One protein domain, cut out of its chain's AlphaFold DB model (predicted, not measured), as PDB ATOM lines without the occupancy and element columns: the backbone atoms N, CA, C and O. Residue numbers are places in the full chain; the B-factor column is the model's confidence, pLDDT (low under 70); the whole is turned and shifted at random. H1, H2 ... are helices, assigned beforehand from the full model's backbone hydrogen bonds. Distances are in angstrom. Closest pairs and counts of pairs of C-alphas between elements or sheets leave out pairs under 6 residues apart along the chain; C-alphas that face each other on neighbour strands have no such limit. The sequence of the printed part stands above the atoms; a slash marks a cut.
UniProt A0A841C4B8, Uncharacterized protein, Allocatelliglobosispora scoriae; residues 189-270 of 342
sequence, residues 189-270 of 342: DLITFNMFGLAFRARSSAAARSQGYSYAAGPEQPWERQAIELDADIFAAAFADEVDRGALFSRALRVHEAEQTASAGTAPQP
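Overview. This is residues 189 to 270 of the 342 residues of an uncharacterized protein of Allocatelliglobosispora scoriae (UniProt A0A841C4B8). A helical hairpin, made by H3 and the long helix H4 running opposite ways at a shallow angle, forms the body of this elongated domain. The short H1 packs on both helices of the hairpin; H2 meets the beginning of H3 with its own first residues, 198 to 203, the two making a V at a steep angle, and then leads away from it, and a long loop, residues 211 to 223, comes back to H3. A tail, residues 264 to 270, of which 264 and 265 belong to H4, sticks out. The printed part has 82 residues with four named helices, H1, H2, H3 and H4 along the chain, and no named strand; the class is all helix. It is only just compact, close to loose, with a radius of gyration of the C-alphas of 13.9 A, and it spans 47 by 26 by 17 A.

Along the chain. H1 is residues 189 to 192, beginning at C-alpha 189 at (88.812, 121.001, 104.381). H2 is residues 198 to 210, 18.3 A from first to last C-alpha. H3 is residues 224 to 237, 20.0 A long, beginning at C-alpha 224 at (84.136, 111.789, 115.927). H4 is residues 245 to 265, 30.7 A long, ending at C-alpha 265 at (90.083, 98.092, 111.618).

Arrangement. H1 and H3 are the hubs, touching three helices each. H1 and H2 touch only at the corner by their link, where the C-alphas of Ile 191 and Leu 198 are closest at 4.7 A. H1 touches residues 227 to 231 of H3 alone, the closest C-alphas being those of Thr 192 and Asp 231, 5.7 A apart. H1 touches residues 252 to 256 of H4 alone, the closest C-alphas being those of Ile 191 and Ala 252, 6.8 A apart. H2 touches H3 with residues 198 to 203 alone; the closest C-alphas are those of Ala 202 and Glu 224, 4.7 A apart, and the lines stand at a steep tilt of 50 degrees, opposite ways. H3 and H4 are a helical hairpin at a shallow tilt of 21 degrees, opposite ways; H4 touches H3 with residues 248 to 255 alone, and the closest C-alphas are those of Ala 227 and Val 255, 6.2 A apart. H2 and H4 are close but not clearly touching, with the C-alphas of Leu 198 and His 256 closest at 7.8 A. In H2, H3 and H4 every O i to N i+4 pair is within hydrogen-bond range; H1 is too short for such a pair.

Size, cuts and confidence. The C-alphas farthest apart are those of Asp 241 and Pro 270, 49.3 A. The printed part has no cut. The link from H1 to H2 is tight, that from H3 to H4 is short and that from H2 to H3, 13 residues, is long. Mean pLDDT of the printed part is 89.4; residues 214 to 217 and 267 to 270 are under 70.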
ATOM      1  N   ASP A 189      89.858 121.588 105.212       95.50
ATOM      2  CA  ASP A 189      88.812 121.001 104.381       95.50
ATOM      3  C   ASP A 189      88.513 119.531 104.737       95.50
ATOM      4  O   ASP A 189      87.347 119.149 104.818       95.50
ATOM      5  N   LEU A 190      89.513 118.719 105.093       96.00
ATOM      6  CA  LEU A 190      89.291 117.348 105.585       96.00
ATOM      7  C   LEU A 190      88.313 117.300 106.771       96.00
ATOM      8  O   LEU A 190      87.550 116.343 106.929       96.00
ATOM      9  N   ILE A 191      88.320 118.333 107.614       97.50
ATOM     10  CA  ILE A 191      87.467 118.449 108.797       97.50
ATOM     11  C   ILE A 191      86.143 119.133 108.449       97.50
ATOM     12  O   ILE A 191      85.079 118.619 108.806       97.50
ATOM     13  N   THR A 192      86.208 120.261 107.743       94.50
ATOM     14  CA  THR A 192      85.114 121.237 107.612       94.50
ATOM     15  C   THR A 192      84.284 121.086 106.334       94.50
ATOM     16  O   THR A 192      83.201 121.674 106.253       94.50
ATOM     17  N   PHE A 193      84.761 120.343 105.323       89.00
ATOM     18  CA  PHE A 193      84.224 120.379 103.959       89.00
ATOM     19  C   PHE A 193      82.782 119.869 103.858       89.00
ATOM     20  O   PHE A 193      82.523 118.701 103.576       89.00
ATOM     21  N   ASN A 194      81.824 120.778 104.051       82.31
ATOM     22  CA  ASN A 194      80.380 120.578 103.918       82.31
ATOM     23  C   ASN A 194      79.934 119.157 104.295       82.31
ATOM     24  O   ASN A 194      80.114 118.749 105.436       82.31
ATOM     25  N   MET A 195      79.359 118.412 103.352       82.62
ATOM     26  CA  MET A 195      78.771 117.095 103.597       82.62
ATOM     27  C   MET A 195      79.774 115.929 103.587       82.62
ATOM     28  O   MET A 195      79.379 114.790 103.826       82.62
ATOM     29  N   PHE A 196      81.053 116.187 103.300       86.81
ATOM     30  CA  PHE A 196      82.084 115.145 103.211       86.81
ATOM     31  C   PHE A 196      83.192 115.288 104.263       86.81
ATOM     32  O   PHE A 196      83.936 114.335 104.488       86.81
ATOM     33  N   GLY A 197      83.277 116.435 104.937       92.75
ATOM     34  CA  GLY A 197      84.204 116.674 106.034       92.75
ATOM     35  C   GLY A 197      83.922 115.752 107.218       92.75
ATOM     36  O   GLY A 197      82.773 115.370 107.488       92.75
ATOM     37  N   LEU A 198      84.978 115.396 107.948       95.31
ATOM     38  CA  LEU A 198      84.887 114.491 109.093       95.31
ATOM     39  C   LEU A 198      83.894 114.992 110.146       95.31
ATOM     40  O   LEU A 198      83.130 114.200 110.693       95.31
ATOM     41  N   ALA A 199      83.828 116.299 110.390       94.62
ATOM     42  CA  ALA A 199      82.922 116.845 111.391       94.62
ATOM     43  C   ALA A 199      81.447 116.650 111.028       94.62
ATOM     44  O   ALA A 199      80.640 116.301 111.890       94.62
ATOM     45  N   PHE A 200      81.085 116.814 109.753       90.12
ATOM     46  CA  PHE A 200      79.722 116.546 109.298       90.12
ATOM     47  C   PHE A 200      79.371 115.072 109.478       90.12
ATOM     48  O   PHE A 200      78.358 114.765 110.102       90.12
ATOM     49  N   ARG A 201      80.250 114.163 109.028       90.69
ATOM     50  CA  ARG A 201      80.075 112.714 109.212       90.69
ATOM     51  C   ARG A 201      79.869 112.361 110.687       90.69
ATOM     52  O   ARG A 201      78.912 111.669 111.017       90.69
ATOM     53  N   ALA A 202      80.713 112.894 111.570       92.38
ATOM     54  CA  ALA A 202      80.613 112.684 113.010       92.38
ATOM     55  C   ALA A 202      79.273 113.168 113.591       92.38
ATOM     56  O   ALA A 202      78.641 112.443 114.362       92.38
ATOM     57  N   ARG A 203      78.800 114.364 113.203       89.56
ATOM     58  CA  ARG A 203      77.492 114.894 113.636       89.56
ATOM     59  C   ARG A 203      76.337 114.039 113.120       89.56
ATOM     60  O   ARG A 203      75.432 113.736 113.893       89.56
ATOM     61  N   SER A 204      76.376 113.619 111.856       85.56
ATOM     62  CA  SER A 204      75.359 112.738 111.272       85.56
ATOM     63  C   SER A 204      75.298 111.390 111.992       85.56
ATOM     64  O   SER A 204      74.210 110.939 112.341       85.56
ATOM     65  N   SER A 205      76.447 110.777 112.291       88.06
ATOM     66  CA  SER A 205      76.515 109.532 113.062       88.06
ATOM     67  C   SER A 205      75.989 109.707 114.490       88.06
ATOM     68  O   SER A 205      75.222 108.870 114.969       88.06
ATOM     69  N   ALA A 206      76.329 110.812 115.162       87.00
ATOM     70  CA  ALA A 206      75.808 111.127 116.491       87.00
ATOM     71  C   ALA A 206      74.282 111.327 116.490       87.00
ATOM     72  O   ALA A 206      73.593 110.769 117.347       87.00
ATOM     73  N   ALA A 207      73.748 112.057 115.507       83.69
ATOM     74  CA  ALA A 207      72.309 112.243 115.335       83.69
ATOM     75  C   ALA A 207      71.603 110.902 115.081       83.69
ATOM     76  O   ALA A 207      70.638 110.578 115.776       83.69
ATOM     77  N   ALA A 208      72.136 110.072 114.178       82.81
ATOM     78  CA  ALA A 208      71.587 108.752 113.886       82.81
ATOM     79  C   ALA A 208      71.553 107.840 115.127       82.81
ATOM     80  O   ALA A 208      70.534 107.196 115.387       82.81
ATOM     81  N   ARG A 209      72.625 107.843 115.940       87.12
ATOM     82  CA  ARG A 209      72.659 107.144 117.238       87.12
ATOM     83  C   ARG A 209      71.562 107.646 118.174       87.12
ATOM     84  O   ARG A 209      70.849 106.834 118.755       87.12
ATOM     85  N   SER A 210      71.403 108.966 118.304       81.62
ATOM     86  CA  SER A 210      70.410 109.569 119.209       81.62
ATOM     87  C   SER A 210      68.959 109.223 118.849       81.62
ATOM     88  O   SER A 210      68.102 109.170 119.725       81.62
ATOM     89  N   GLN A 211      68.700 108.934 117.571       82.12
ATOM     90  CA  GLN A 211      67.385 108.557 117.051       82.12
ATOM     91  C   GLN A 211      67.177 107.034 116.984       82.12
ATOM     92  O   GLN A 211      66.120 106.570 116.564       82.12
ATOM     93  N   GLY A 212      68.161 106.240 117.419       84.38
ATOM     94  CA  GLY A 212      68.062 104.781 117.463       84.38
ATOM     95  C   GLY A 212      68.175 104.092 116.100       84.38
ATOM     96  O   GLY A 212      67.778 102.932 115.974       84.38
ATOM     97  N   TYR A 213      68.723 104.758 115.077       79.62
ATOM     98  CA  TYR A 213      68.937 104.146 113.764       79.62
ATOM     99  C   TYR A 213      70.086 103.126 113.806       79.62
ATOM    100  O   TYR A 213      71.251 103.453 113.591       79.62
ATOM    101  N   SER A 214      69.750 101.859 114.061       64.56
ATOM    102  CA  SER A 214      70.713 100.771 114.297       64.56
ATOM    103  C   SER A 214      71.606 100.417 113.100       64.56
ATOM    104  O   SER A 214      72.741  99.997 113.299       64.56
ATOM    105  N   TYR A 215      71.133 100.608 111.865       61.59
ATOM    106  CA  TYR A 215      71.892 100.266 110.650       61.59
ATOM    107  C   TYR A 215      72.980 101.286 110.284       61.59
ATOM    108  O   TYR A 215      73.900 100.952 109.543       61.59
ATOM    109  N   ALA A 216      72.888 102.522 110.782       59.34
ATOM    110  CA  ALA A 216      73.803 103.608 110.418       59.34
ATOM    111  C   ALA A 216      74.788 103.975 111.536       59.34
ATOM    112  O   ALA A 216      75.766 104.683 111.304       59.34
ATOM    113  N   ALA A 217      74.531 103.514 112.757       66.00
ATOM    114  CA  ALA A 217      75.134 104.084 113.944       66.00
ATOM    115  C   ALA A 217      75.791 102.979 114.786       66.00
ATOM    116  O   ALA A 217      75.240 102.493 115.772       66.00
ATOM    117  N   GLY A 218      76.996 102.571 114.372       82.75
ATOM    118  CA  GLY A 218      77.911 101.828 115.242       82.75
ATOM    119  C   GLY A 218      78.281 102.635 116.500       82.75
ATOM    120  O   GLY A 218      77.847 103.785 116.646       82.75
ATOM    121  N   PRO A 219      79.083 102.073 117.426       89.62
ATOM    122  CA  PRO A 219      79.542 102.815 118.602       89.62
ATOM    123  C   PRO A 219      80.267 104.110 118.199       89.62
ATOM    124  O   PRO A 219      80.860 104.173 117.118       89.62
ATOM    125  N   GLU A 220      80.216 105.128 119.070       92.81
ATOM    126  CA  GLU A 220      80.967 106.382 118.891       92.81
ATOM    127  C   GLU A 220      82.442 106.062 118.629       92.81
ATOM    128  O   GLU A 220      83.066 105.304 119.377       92.81
ATOM    129  N   GLN A 221      82.983 106.611 117.545       94.44
ATOM    130  CA  GLN A 221      84.377 106.385 117.174       94.44
ATOM    131  C   GLN A 221      85.281 107.431 117.841       94.44
ATOM    132  O   GLN A 221      84.877 108.588 117.976       94.44
ATOM    133  N   PRO A 222      86.536 107.092 118.200       93.19
ATOM    134  CA  PRO A 222      87.426 108.006 118.928       93.19
ATOM    135  C   PRO A 222      87.708 109.351 118.233       93.19
ATOM    136  O   PRO A 222      88.062 110.325 118.900       93.19
ATOM    137  N   TRP A 223      87.575 109.408 116.903       96.88
ATOM    138  CA  TRP A 223      87.818 110.606 116.094       96.88
ATOM    139  C   TRP A 223      86.599 111.540 116.001       96.88
ATOM    140  O   TRP A 223      86.778 112.729 115.750       96.88
ATOM    141  N   GLU A 224      85.373 111.045 116.218       95.75
ATOM    142  CA  GLU A 224      84.136 111.789 115.927       95.75
ATOM    143  C   GLU A 224      84.027 113.066 116.765       95.75
ATOM    144  O   GLU A 224      83.859 114.162 116.229       95.75
ATOM    145  N   ARG A 225      84.187 112.942 118.086       96.50
ATOM    146  CA  ARG A 225      84.151 114.092 118.998       96.50
ATOM    147  C   ARG A 225      85.242 115.108 118.682       96.50
ATOM    148  O   ARG A 225      84.973 116.303 118.626       96.50
ATOM    149  N   GLN A 226      86.453 114.625 118.413       97.56
ATOM    150  CA  GLN A 226      87.592 115.485 118.103       97.56
ATOM    151  C   GLN A 226      87.385 116.251 116.793       97.56
ATOM    152  O   GLN A 226      87.764 117.416 116.720       97.56
ATOM    153  N   ALA A 227      86.764 115.629 115.783       96.94
ATOM    154  CA  ALA A 227      86.409 116.290 114.531       96.94
ATOM    155  C   ALA A 227      85.359 117.388 114.743       96.94
ATOM    156  O   ALA A 227      85.507 118.479 114.205       96.94
ATOM    157  N   ILE A 228      84.331 117.124 115.557       94.50
ATOM    158  CA  ILE A 228      83.279 118.095 115.899       94.50
ATOM    159  C   ILE A 228      83.854 119.320 116.615       94.50
ATOM    160  O   ILE A 228      83.523 120.450 116.263       94.50
ATOM    161  N   GLU A 229      84.697 119.094 117.622       95.38
ATOM    162  CA  GLU A 229      85.350 120.170 118.371       95.38
ATOM    163  C   GLU A 229      86.305 120.958 117.471       95.38
ATOM    164  O   GLU A 229      86.285 122.184 117.469       95.38
ATOM    165  N   LEU A 230      87.106 120.261 116.659       97.25
ATOM    166  CA  LEU A 230      88.059 120.906 115.765       97.25
ATOM    167  C   LEU A 230      87.370 121.746 114.679       97.25
ATOM    168  O   LEU A 230      87.875 122.808 114.344       97.25
ATOM    169  N   ASP A 231      86.220 121.316 114.156       95.62
ATOM    170  CA  ASP A 231      85.399 122.110 113.227       95.62
ATOM    171  C   ASP A 231      84.998 123.451 113.853       95.62
ATOM    172  O   ASP A 231      85.199 124.503 113.253       95.62
ATOM    173  N   ALA A 232      84.506 123.427 115.096       92.62
ATOM    174  CA  ALA A 232      84.168 124.648 115.824       92.62
ATOM    175  C   ALA A 232      85.400 125.541 116.058       92.62
ATOM    176  O   ALA A 232      85.329 126.747 115.828       92.62
ATOM    177  N   ASP A 233      86.535 124.952 116.443       95.06
ATOM    178  CA  ASP A 233      87.777 125.695 116.678       95.06
ATOM    179  C   ASP A 233      88.327 126.338 115.394       95.06
ATOM    180  O   ASP A 233      88.791 127.478 115.426       95.06
ATOM    181  N   ILE A 234      88.249 125.647 114.249       96.44
ATOM    182  CA  ILE A 234      88.676 126.177 112.947       96.44
ATOM    183  C   ILE A 234      87.822 127.389 112.554       96.44
ATOM    184  O   ILE A 234      88.367 128.426 112.175       96.44
ATOM    185  N   PHE A 235      86.494 127.305 112.682       94.56
ATOM    186  CA  PHE A 235      85.616 128.432 112.356       94.56
ATOM    187  C   PHE A 235      85.716 129.589 113.362       94.56
ATOM    188  O   PHE A 235      85.607 130.750 112.966       94.56
ATOM    189  N   ALA A 236      85.991 129.315 114.639       91.88
ATOM    190  CA  ALA A 236      86.320 130.358 115.612       91.88
ATOM    191  C   ALA A 236      87.638 131.071 115.251       91.88
ATOM    192  O   ALA A 236      87.739 132.295 115.340       91.88
ATOM    193  N   ALA A 237      88.631 130.318 114.770       95.44
ATOM    194  CA  ALA A 237      89.918 130.840 114.325       95.44
ATOM    195  C   ALA A 237      89.855 131.613 112.994       95.44
ATOM    196  O   ALA A 237      90.759 132.401 112.709       95.44
ATOM    197  N   ALA A 238      88.800 131.435 112.191       96.06
ATOM    198  CA  ALA A 238      88.695 132.021 110.855       96.06
ATOM    199  C   ALA A 238      88.824 133.553 110.847       96.06
ATOM    200  O   ALA A 238      89.392 134.109 109.911       96.06
ATOM    201  N   PHE A 239      88.377 134.235 111.905       95.31
ATOM    202  CA  PHE A 239      88.442 135.699 112.025       95.31
ATOM    203  C   PHE A 239      89.145 136.194 113.293       95.31
ATOM    204  O   PHE A 239      89.119 137.395 113.574       95.31
ATOM    205  N   ALA A 240      89.769 135.296 114.056       93.88
ATOM    206  CA  ALA A 240      90.494 135.660 115.265       93.88
ATOM    207  C   ALA A 240      91.729 136.518 114.942       93.88
ATOM    208  O   ALA A 240      92.336 136.386 113.874       93.88
ATOM    209  N   ASP A 241      92.090 137.399 115.875       92.81
ATOM    210  CA  ASP A 241      93.247 138.291 115.733       92.81
ATOM    211  C   ASP A 241      94.569 137.514 115.850       92.81
ATOM    212  O   ASP A 241      95.516 137.767 115.107       92.81
ATOM    213  N   GLU A 242      94.606 136.509 116.729       94.06
ATOM    214  CA  GLU A 242      95.762 135.646 116.971       94.06
ATOM    215  C   GLU A 242      95.341 134.174 116.938       94.06
ATOM    216  O   GLU A 242      94.368 133.778 117.580       94.06
ATOM    217  N   VAL A 243      96.076 133.356 116.179       96.69
ATOM    218  CA  VAL A 243      95.809 131.918 116.042       96.69
ATOM    219  C   VAL A 243      97.116 131.148 115.919       96.69
ATOM    220  O   VAL A 243      97.929 131.431 115.036       96.69
ATOM    221  N   ASP A 244      97.275 130.095 116.722       97.50
ATOM    222  CA  ASP A 244      98.301 129.077 116.489       97.50
ATOM    223  C   ASP A 244      97.867 128.134 115.353       97.50
ATOM    224  O   ASP A 244      97.289 127.060 115.555       97.50
ATOM    225  N   ARG A 245      98.132 128.564 114.115       96.75
ATOM    226  CA  ARG A 245      97.782 127.796 112.910       96.75
ATOM    227  C   ARG A 245      98.493 126.441 112.862       96.75
ATOM    228  O   ARG A 245      97.923 125.481 112.351       96.75
ATOM    229  N   GLY A 246      99.716 126.353 113.394       97.38
ATOM    230  CA  GLY A 246     100.504 125.119 113.408       97.38
ATOM    231  C   GLY A 246      99.892 124.055 114.319       97.38
ATOM    232  O   GLY A 246      99.820 122.878 113.944       97.38
ATOM    233  N   ALA A 247      99.382 124.467 115.484       97.88
ATOM    234  CA  ALA A 247      98.650 123.586 116.386       97.88
ATOM    235  C   ALA A 247      97.338 123.077 115.765       97.88
ATOM    236  O   ALA A 247      97.082 121.869 115.813       97.88
ATOM    237  N   LEU A 248      96.545 123.960 115.136       98.12
ATOM    238  CA  LEU A 248      95.309 123.573 114.439       98.12
ATOM    239  C   LEU A 248      95.587 122.591 113.296       98.12
ATOM    240  O   LEU A 248      94.947 121.543 113.220       98.12
ATOM    241  N   PHE A 249      96.583 122.885 112.454       98.06
ATOM    242  CA  PHE A 249      97.004 122.014 111.354       98.06
ATOM    243  C   PHE A 249      97.385 120.618 111.865       98.06
ATOM    244  O   PHE A 249      96.883 119.600 111.389       98.06
ATOM    245  N   SER A 250      98.228 120.559 112.900       97.75
ATOM    246  CA  SER A 250      98.670 119.291 113.487       97.75
ATOM    247  C   SER A 250      97.506 118.496 114.085       97.75
ATOM    248  O   SER A 250      97.509 117.267 114.048       97.75
ATOM    249  N   ARG A 251      96.501 119.180 114.651       98.25
ATOM    250  CA  ARG A 251      95.294 118.533 115.178       98.25
ATOM    251  C   ARG A 251      94.416 117.981 114.056       98.25
ATOM    252  O   ARG A 251      93.953 116.854 114.201       98.25
ATOM    253  N   ALA A 252      94.256 118.700 112.944       97.94
ATOM    254  CA  ALA A 252      93.530 118.210 111.769       97.94
ATOM    255  C   ALA A 252      94.127 116.905 111.231       97.94
ATOM    256  O   ALA A 252      93.400 115.928 111.055       97.94
ATOM    257  N   LEU A 253      95.456 116.841 111.083       97.44
ATOM    258  CA  LEU A 253      96.131 115.620 110.634       97.44
ATOM    259  C   LEU A 253      95.937 114.441 111.596       97.44
ATOM    260  O   LEU A 253      95.642 113.338 111.144       97.44
ATOM    261  N   ARG A 254      96.033 114.663 112.915       97.94
ATOM    262  CA  ARG A 254      95.796 113.599 113.910       97.94
ATOM    263  C   ARG A 254      94.359 113.081 113.890       97.94
ATOM    264  O   ARG A 254      94.149 111.879 114.015       97.94
ATOM    265  N   VAL A 255      93.372 113.969 113.744       97.94
ATOM    266  CA  VAL A 255      91.959 113.566 113.625       97.94
ATOM    267  C   VAL A 255      91.750 112.731 112.361       97.94
ATOM    268  O   VAL A 255      91.067 111.710 112.415       97.94
ATOM    269  N   HIS A 256      92.377 113.122 111.249       96.69
ATOM    270  CA  HIS A 256      92.313 112.364 110.004       96.69
ATOM    271  C   HIS A 256      92.968 110.979 110.118       96.69
ATOM    272  O   HIS A 256      92.354 109.980 109.757       96.69
ATOM    273  N   GLU A 257      94.170 110.885 110.687       96.69
ATOM    274  CA  GLU A 257      94.863 109.609 110.923       96.69
ATOM    275  C   GLU A 257      94.063 108.675 111.851       96.69
ATOM    276  O   GLU A 257      93.972 107.464 111.612       96.69
ATOM    277  N   ALA A 258      93.427 109.231 112.889       96.12
ATOM    278  CA  ALA A 258      92.554 108.477 113.785       96.12
ATOM    279  C   ALA A 258      91.320 107.917 113.055       96.12
ATOM    280  O   ALA A 258      90.908 106.786 113.327       96.12
ATOM    281  N   GLU A 259      90.749 108.672 112.110       95.81
ATOM    282  CA  GLU A 259      89.661 108.182 111.260       95.81
ATOM    283  C   GLU A 259      90.124 107.063 110.326       95.81
ATOM    284  O   GLU A 259      89.481 106.014 110.280       95.81
ATOM    285  N   GLN A 260      91.273 107.224 109.665       94.94
ATOM    286  CA  GLN A 260      91.827 106.193 108.785       94.94
ATOM    287  C   GLN A 260      92.097 104.886 109.542       94.94
ATOM    288  O   GLN A 260      91.767 103.802 109.060       94.94
ATOM    289  N   THR A 261      92.649 104.985 110.754       94.31
ATOM    290  CA  THR A 261      92.924 103.830 111.620       94.31
ATOM    291  C   THR A 261      91.635 103.104 112.016       94.31
ATOM    292  O   THR A 261      91.566 101.877 111.932       94.31
ATOM    293  N   ALA A 262      90.593 103.847 112.407       91.75
ATOM    294  CA  ALA A 262      89.286 103.277 112.743       91.75
ATOM    295  C   ALA A 262      88.627 102.593 111.529       91.75
ATOM    296  O   ALA A 262      88.076 101.492 111.642       91.75
ATOM    297  N   SER A 263      88.744 103.208 110.350       89.69
ATOM    298  CA  SER A 263      88.235 102.667 109.090       89.69
ATOM    299  C   SER A 263      88.971 101.391 108.663       89.69
ATOM    300  O   SER A 263      88.329 100.437 108.235       89.69
ATOM    301  N   ALA A 264      90.295 101.316 108.839       90.25
ATOM    302  CA  ALA A 264      91.091 100.133 108.497       90.25
ATOM    303  C   ALA A 264      90.802  98.917 109.398       90.25
ATOM    304  O   ALA A 264      90.900  97.775 108.950       90.25
ATOM    305  N   GLY A 265      90.444  99.149 110.667       81.56
ATOM    306  CA  GLY A 265      90.083  98.092 111.618       81.56
ATOM    307  C   GLY A 265      88.661  97.546 111.449       81.56
ATOM    308  O   GLY A 265      88.333  96.498 112.008       81.56
ATOM    309  N   THR A 266      87.813  98.232 110.683       75.81
ATOM    310  CA  THR A 266      86.427  97.825 110.455       75.81
ATOM    311  C   THR A 266      86.364  96.982 109.185       75.81
ATOM    312  O   THR A 266      86.499  97.502 108.081       75.81
ATOM    313  N   ALA A 267      86.163  95.666 109.322       63.53
ATOM    314  CA  ALA A 267      85.901  94.817 108.163       63.53
ATOM    315  C   ALA A 267      84.702  95.391 107.380       63.53
ATOM    316  O   ALA A 267      83.725  95.802 108.017       63.53
ATOM    317  N   PRO A 268      84.747  95.438 106.034       61.69
ATOM    318  CA  PRO A 268      83.623  95.930 105.255       61.69
ATOM    319  C   PRO A 268      82.388  95.114 105.636       61.69
ATOM    320  O   PRO A 268      82.364  93.893 105.467       61.69
ATOM    321  N   GLN A 269      81.385  95.787 106.204       56.78
ATOM    322  CA  GLN A 269      80.089  95.174 106.464       56.78
ATOM    323  C   GLN A 269      79.599  94.590 105.133       56.78
ATOM    324  O   GLN A 269      79.674  95.296 104.117       56.78
ATOM    325  N   PRO A 270      79.145  93.325 105.091       52.31
ATOM    326  CA  PRO A 270      78.502  92.794 103.902       52.31
ATOM    327  C   PRO A 270      77.421  93.790 103.494       52.31
ATOM    328  O   PRO A 270      76.546  94.109 104.298       52.31
TER     329      PRO A 270